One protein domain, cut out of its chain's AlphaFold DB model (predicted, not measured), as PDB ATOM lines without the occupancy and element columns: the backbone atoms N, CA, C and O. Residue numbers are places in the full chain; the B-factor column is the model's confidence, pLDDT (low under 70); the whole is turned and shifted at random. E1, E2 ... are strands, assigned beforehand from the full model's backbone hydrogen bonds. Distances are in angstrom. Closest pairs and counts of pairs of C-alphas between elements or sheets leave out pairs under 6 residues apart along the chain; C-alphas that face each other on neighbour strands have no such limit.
ATOM      1  N   PRO A 676      -5.040 -46.203  28.093       83.31
ATOM      2  CA  PRO A 676      -4.753 -47.621  28.242       83.31
ATOM      3  C   PRO A 676      -3.783 -47.890  29.402       83.31
ATOM      4  O   PRO A 676      -2.961 -47.021  29.731       83.31
ATOM      5  N   PRO A 677      -3.873 -49.082  30.019       82.56
ATOM      6  CA  PRO A 677      -2.952 -49.484  31.075       82.56
ATOM      7  C   PRO A 677      -1.493 -49.435  30.583       82.56
ATOM      8  O   PRO A 677      -1.253 -49.603  29.386       82.56
ATOM      9  N   PRO A 678      -0.524 -49.197  31.483       84.88
ATOM     10  CA  PRO A 678       0.897 -49.256  31.148       84.88
ATOM     11  C   PRO A 678       1.286 -50.619  30.574       84.88
ATOM     12  O   PRO A 678       0.797 -51.644  31.041       84.88
ATOM     13  N   GLU A 679       2.182 -50.615  29.591       87.19
ATOM     14  CA  GLU A 679       2.663 -51.831  28.933       87.19
ATOM     15  C   GLU A 679       3.500 -52.686  29.899       87.19
ATOM     16  O   GLU A 679       4.331 -52.145  30.642       87.19
ATOM     17  N   VAL A 680       3.306 -54.010  29.871       88.31
ATOM     18  CA  VAL A 680       4.099 -54.976  30.650       88.31
ATOM     19  C   VAL A 680       4.748 -55.997  29.717       88.31
ATOM     20  O   VAL A 680       4.089 -56.792  29.051       88.31
ATOM     21  N   ARG A 681       6.078 -56.001  29.706       89.81
ATOM     22  CA  ARG A 681       6.941 -56.860  28.898       89.81
ATOM     23  C   ARG A 681       7.464 -58.011  29.758       89.81
ATOM     24  O   ARG A 681       8.387 -57.859  30.557       89.81
ATOM     25  N   VAL A 682       6.853 -59.179  29.580       88.25
ATOM     26  CA  VAL A 682       7.181 -60.416  30.305       88.25
ATOM     27  C   VAL A 682       8.554 -60.943  29.880       88.25
ATOM     28  O   VAL A 682       8.791 -61.205  28.699       88.25
ATOM     29  N   ILE A 683       9.453 -61.123  30.851       86.38
ATOM     30  CA  ILE A 683      10.793 -61.693  30.658       86.38
ATOM     31  C   ILE A 683      10.946 -62.864  31.633       86.38
ATOM     32  O   ILE A 683      11.151 -62.660  32.824       86.38
ATOM     33  N   GLY A 684      10.827 -64.091  31.120       84.56
ATOM     34  CA  GLY A 684      10.897 -65.308  31.935       84.56
ATOM     35  C   GLY A 684       9.722 -65.479  32.910       84.56
ATOM     36  O   GLY A 684       8.738 -64.742  32.871       84.56
ATOM     37  N   ASP A 685       9.847 -66.472  33.793       80.50
ATOM     38  CA  ASP A 685       8.779 -66.872  34.724       80.50
ATOM     39  C   ASP A 685       8.800 -66.080  36.043       80.50
ATOM     40  O   ASP A 685       7.856 -66.140  36.829       80.50
ATOM     41  N   ASN A 686       9.881 -65.340  36.310       84.38
ATOM     42  CA  ASN A 686      10.048 -64.551  37.524       84.38
ATOM     43  C   ASN A 686       9.508 -63.122  37.315       84.38
ATOM     44  O   ASN A 686      10.125 -62.362  36.566       84.38
ATOM     45  N   PRO A 687       8.422 -62.700  37.995       87.00
ATOM     46  CA  PRO A 687       7.854 -61.363  37.803       87.00
ATOM     47  C   PRO A 687       8.795 -60.216  38.193       87.00
ATOM     48  O   PRO A 687       8.586 -59.084  37.761       87.00
ATOM     49  N   ASP A 688       9.837 -60.491  38.985       83.44
ATOM     50  CA  ASP A 688      10.865 -59.501  39.326       83.44
ATOM     51  C   ASP A 688      11.766 -59.146  38.125       83.44
ATOM     52  O   ASP A 688      12.428 -58.111  38.140       83.44
ATOM     53  N   GLU A 689      11.785 -59.982  37.080       84.88
ATOM     54  CA  GLU A 689      12.555 -59.766  35.846       84.88
ATOM     55  C   GLU A 689      11.739 -59.062  34.752       84.88
ATOM     56  O   GLU A 689      12.295 -58.674  33.724       84.88
ATOM     57  N   TRP A 690      10.431 -58.884  34.956       89.44
ATOM     58  CA  TRP A 690       9.548 -58.267  33.969       89.44
ATOM     59  C   TRP A 690       9.807 -56.764  33.854       89.44
ATOM     60  O   TRP A 690       9.939 -56.056  34.854       89.44
ATOM     61  N   ASP A 691       9.815 -56.270  32.619       84.31
ATOM     62  CA  ASP A 691       9.918 -54.845  32.322       84.31
ATOM     63  C   ASP A 691       8.508 -54.243  32.200       84.31
ATOM     64  O   ASP A 691       7.612 -54.860  31.632       84.31
ATOM     65  N   ALA A 692       8.265 -53.062  32.764       84.31
ATOM     66  CA  ALA A 692       6.942 -52.438  32.758       84.31
ATOM     67  C   ALA A 692       7.042 -50.915  32.812       84.31
ATOM     68  O   ALA A 692       7.847 -50.372  33.566       84.31
ATOM     69  N   ASP A 693       6.132 -50.220  32.128       82.88
ATOM     70  CA  ASP A 693       6.040 -48.747  32.142       82.88
ATOM     71  C   ASP A 693       5.404 -48.195  33.452       82.88
ATOM     72  O   ASP A 693       4.857 -47.087  33.495       82.88
ATOM     73  N   LEU A 694       5.455 -48.986  34.532       81.88
ATOM     74  CA  LEU A 694       4.965 -48.689  35.880       81.88
ATOM     75  C   LEU A 694       6.090 -48.129  36.767       81.88
ATOM     76  O   LEU A 694       7.265 -48.396  36.514       81.88
ATOM     77  N   PRO A 695       5.763 -47.428  37.870       80.56
ATOM     78  CA  PRO A 695       6.747 -47.136  38.906       80.56
ATOM     79  C   PRO A 695       7.479 -48.404  39.384       80.56
ATOM     80  O   PRO A 695       6.931 -49.511  39.370       80.56
ATOM     81  N   GLU A 696       8.733 -48.233  39.805       78.62
ATOM     82  CA  GLU A 696       9.589 -49.312  40.320       78.62
ATOM     83  C   GLU A 696       8.940 -50.034  41.516       78.62
ATOM     84  O   GLU A 696       8.107 -49.468  42.219       78.62
ATOM     85  N   ALA A 697       9.323 -51.289  41.778       70.44
ATOM     86  CA  ALA A 697       8.746 -52.069  42.881       70.44
ATOM     87  C   ALA A 697       9.031 -51.468  44.275       70.44
ATOM     88  O   ALA A 697       8.199 -51.576  45.173       70.44
ATOM     89  N   GLU A 698      10.183 -50.813  44.451       74.00
ATOM     90  CA  GLU A 698      10.611 -50.191  45.710       74.00
ATOM     91  C   GLU A 698      10.628 -48.657  45.611       74.00
ATOM     92  O   GLU A 698      11.679 -48.014  45.681       74.00
ATOM     93  N   VAL A 699       9.453 -48.047  45.450       79.81
ATOM     94  CA  VAL A 699       9.318 -46.581  45.473       79.81
ATOM     95  C   VAL A 699       9.600 -46.042  46.877       79.81
ATOM     96  O   VAL A 699       9.019 -46.509  47.862       79.81
ATOM     97  N   LYS A 700      10.463 -45.027  46.985       82.25
ATOM     98  CA  LYS A 700      10.794 -44.377  48.263       82.25
ATOM     99  C   LYS A 700      10.003 -43.079  48.443       82.25
ATOM    100  O   LYS A 700       9.759 -42.371  47.465       82.25
ATOM    101  N   PRO A 701       9.635 -42.699  49.684       81.25
ATOM    102  CA  PRO A 701       9.068 -41.378  49.943       81.25
ATOM    103  C   PRO A 701       9.986 -40.268  49.410       81.25
ATOM    104  O   PRO A 701      11.136 -40.159  49.833       81.25
ATOM    105  N   GLY A 702       9.467 -39.447  48.494       82.12
ATOM    106  CA  GLY A 702      10.212 -38.370  47.835       82.12
ATOM    107  C   GLY A 702      10.654 -38.666  46.399       82.12
ATOM    108  O   GLY A 702      11.052 -37.723  45.714       82.12
ATOM    109  N   ASP A 703      10.541 -39.912  45.925       85.88
ATOM    110  CA  ASP A 703      10.739 -40.234  44.508       85.88
ATOM    111  C   ASP A 703       9.727 -39.460  43.648       85.88
ATOM    112  O   ASP A 703       8.534 -39.396  43.959       85.88
ATOM    113  N   LYS A 704      10.206 -38.868  42.552       86.25
ATOM    114  CA  LYS A 704       9.383 -38.105  41.608       86.25
ATOM    115  C   LYS A 704       9.301 -38.832  40.278       86.25
ATOM    116  O   LYS A 704      10.263 -39.452  39.836       86.25
ATOM    117  N   TYR A 705       8.148 -38.729  39.631       86.75
ATOM    118  CA  TYR A 705       7.900 -39.306  38.317       86.75
ATOM    119  C   TYR A 705       7.239 -38.261  37.421       86.75
ATOM    120  O   TYR A 705       6.396 -37.486  37.876       86.75
ATOM    121  N   LYS A 706       7.614 -38.254  36.143       88.06
ATOM    122  CA  LYS A 706       7.001 -37.439  35.094       88.06
ATOM    123  C   LYS A 706       6.151 -38.322  34.192       88.06
ATOM    124  O   LYS A 706       6.525 -39.445  33.861       88.06
ATOM    125  N   ILE A 707       5.008 -37.778  33.794       84.25
ATOM    126  CA  ILE A 707       4.087 -38.383  32.834       84.25
ATOM    127  C   ILE A 707       3.911 -37.380  31.704       84.25
ATOM    128  O   ILE A 707       3.700 -36.191  31.952       84.25
ATOM    129  N   TYR A 708       4.004 -37.860  30.472       81.38
ATOM    130  CA  TYR A 708       3.939 -37.030  29.278       81.38
ATOM    131  C   TYR A 708       2.653 -37.317  28.506       81.38
ATOM    132  O   TYR A 708       2.253 -38.470  28.368       81.38
ATOM    133  N   PHE A 709       2.032 -36.256  27.990       75.69
ATOM    134  CA  PHE A 709       0.893 -36.341  27.081       75.69
ATOM    135  C   PHE A 709       1.171 -35.472  25.860       75.69
ATOM    136  O   PHE A 709       1.561 -34.311  26.005       75.69
ATOM    137  N   SER A 710       0.911 -36.003  24.673       74.06
ATOM    138  CA  SER A 710       0.863 -35.238  23.433       74.06
ATOM    139  C   SER A 710      -0.565 -35.192  22.891       74.06
ATOM    140  O   SER A 710      -1.328 -36.151  23.011       74.06
ATOM    141  N   SER A 711      -0.942 -34.078  22.259       66.50
ATOM    142  CA  SER A 711      -2.182 -34.007  21.471       66.50
ATOM    143  C   SER A 711      -2.141 -34.914  20.240       66.50
ATOM    144  O   SER A 711      -3.194 -35.284  19.728       66.50
ATOM    145  N   ASP A 712      -0.936 -35.256  19.782       68.88
ATOM    146  CA  ASP A 712      -0.702 -36.122  18.626       68.88
ATOM    147  C   ASP A 712      -0.650 -37.608  19.006       68.88
ATOM    148  O   ASP A 712      -0.546 -38.458  18.120       68.88
ATOM    149  N   ASP A 713      -0.720 -37.936  20.303       67.94
ATOM    150  CA  ASP A 713      -0.731 -39.324  20.746       67.94
ATOM    151  C   ASP A 713      -2.013 -40.016  20.257       67.94
ATOM    152  O   ASP A 713      -3.124 -39.524  20.507       67.94
ATOM    153  N   PRO A 714      -1.888 -41.177  19.591       70.56
ATOM    154  CA  PRO A 714      -3.012 -42.063  19.340       70.56
ATOM    155  C   PRO A 714      -3.836 -42.339  20.607       70.56
ATOM    156  O   PRO A 714      -3.331 -42.319  21.731       70.56
ATOM    157  N   SER A 715      -5.132 -42.615  20.445       68.62
ATOM    158  CA  SER A 715      -6.024 -42.885  21.584       68.62
ATOM    159  C   SER A 715      -5.621 -44.115  22.404       68.62
ATOM    160  O   SER A 715      -6.077 -44.262  23.537       68.62
ATOM    161  N   ASP A 716      -4.809 -44.991  21.819       72.38
ATOM    162  CA  ASP A 716      -4.283 -46.233  22.372       72.38
ATOM    163  C   ASP A 716      -2.842 -46.116  22.908       72.38
ATOM    164  O   ASP A 716      -2.273 -47.120  23.329       72.38
ATOM    165  N   THR A 717      -2.250 -44.916  22.965       78.62
ATOM    166  CA  THR A 717      -0.937 -44.733  23.604       78.62
ATOM    167  C   THR A 717      -1.034 -44.991  25.115       78.62
ATOM    168  O   THR A 717      -1.797 -44.291  25.793       78.62
ATOM    169  N   PRO A 718      -0.271 -45.951  25.673       78.75
ATOM    170  CA  PRO A 718      -0.342 -46.298  27.087       78.75
ATOM    171  C   PRO A 718       0.257 -45.206  27.975       78.75
ATOM    172  O   PRO A 718       1.107 -44.413  27.561       78.75
ATOM    173  N   LEU A 719      -0.194 -45.174  29.228       82.06
ATOM    174  CA  LEU A 719       0.365 -44.290  30.245       82.06
ATOM    175  C   LEU A 719       1.796 -44.726  30.595       82.06
ATOM    176  O   LEU A 719       2.017 -45.887  30.927       82.06
ATOM    177  N   ARG A 720       2.748 -43.786  30.580       81.50
ATOM    178  CA  ARG A 720       4.157 -44.056  30.902       81.50
ATOM    179  C   ARG A 720       4.633 -43.231  32.085       81.50
ATOM    180  O   ARG A 720       4.504 -42.005  32.074       81.50
ATOM    181  N   TRP A 721       5.214 -43.907  33.069       85.44
ATOM    182  CA  TRP A 721       5.845 -43.280  34.225       85.44
ATOM    183  C   TRP A 721       7.351 -43.220  34.012       85.44
ATOM    184  O   TRP A 721       8.024 -44.245  33.979       85.44
ATOM    185  N   VAL A 722       7.898 -42.013  33.893       83.00
ATOM    186  CA  VAL A 722       9.347 -41.812  33.808       83.00
ATOM    187  C   VAL A 722       9.822 -41.359  35.175       83.00
ATOM    188  O   VAL A 722       9.470 -40.260  35.606       83.00
ATOM    189  N   LYS A 723      10.591 -42.197  35.881       83.31
ATOM    190  CA  LYS A 723      11.227 -41.775  37.133       83.31
ATOM    191  C   LYS A 723      12.097 -40.569  36.816       83.31
ATOM    192  O   LYS A 723      12.934 -40.622  35.919       83.31
ATOM    193  N   GLU A 724      11.880 -39.480  37.537       80.06
ATOM    194  CA  GLU A 724      12.866 -38.420  37.596       80.06
ATOM    195  C   GLU A 724      14.014 -39.036  38.385       80.06
ATOM    196  O   GLU A 724      14.020 -39.047  39.617       80.06
ATOM    197  N   THR A 725      14.956 -39.649  37.664       59.22
ATOM    198  CA  THR A 725      16.291 -39.816  38.206       59.22
ATOM    199  C   THR A 725      16.640 -38.431  38.690       59.22
ATOM    200  O   THR A 725      16.633 -37.491  37.890       59.22
TER     201      THR A 725
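AT A GLANCE: This is residues 676 to 725 of the 839 residues of the protein "Hypothetical protein" of Alexandrium catenella (UniProt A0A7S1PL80). With little regular structure, this is a flat winding of mostly unnamed chain, in which a tiny two-strand hairpin, E1 and E2, joins two long loops. One loop, residues 676 to 703, folds back on itself by a short antiparallel pairing of residues 680 to 681 with 691 to 692; the other, residues 707 to 721, links the strands. The printed part has 50 residues, with E1 then E2 as antiparallel neighbours and no named helix; the class is all strand, though the strands hold only 6 residues. It is loose, with a radius of gyration of the C-alphas of 12.8 A and spans of 36 by 29 by 14 A.

IN THESE COORDINATES: E1, residues 704 to 706, measures 7.0 A, from C-alpha 704 at (9.383, -38.105, 41.608). E2, residues 722 to 724, measures 6.2 A and ends with C-alpha 724 at (12.866, -38.420, 37.596).

HOW THE PARTS SIT: The hairpin's strand directions differ by 136 degrees. C-alphas 705 and 723 face each other at 4.3 A. N 706 and O 722 are within hydrogen-bond range at 2.8 A.

THE WHOLE: The C-alphas of Asp 685 and Ser 711 are farthest apart, at 37.1 A. The printed part has no cut, and the E1 to E2 link is long. pLDDT is under 70 at residues 711 to 713, 715 and 725.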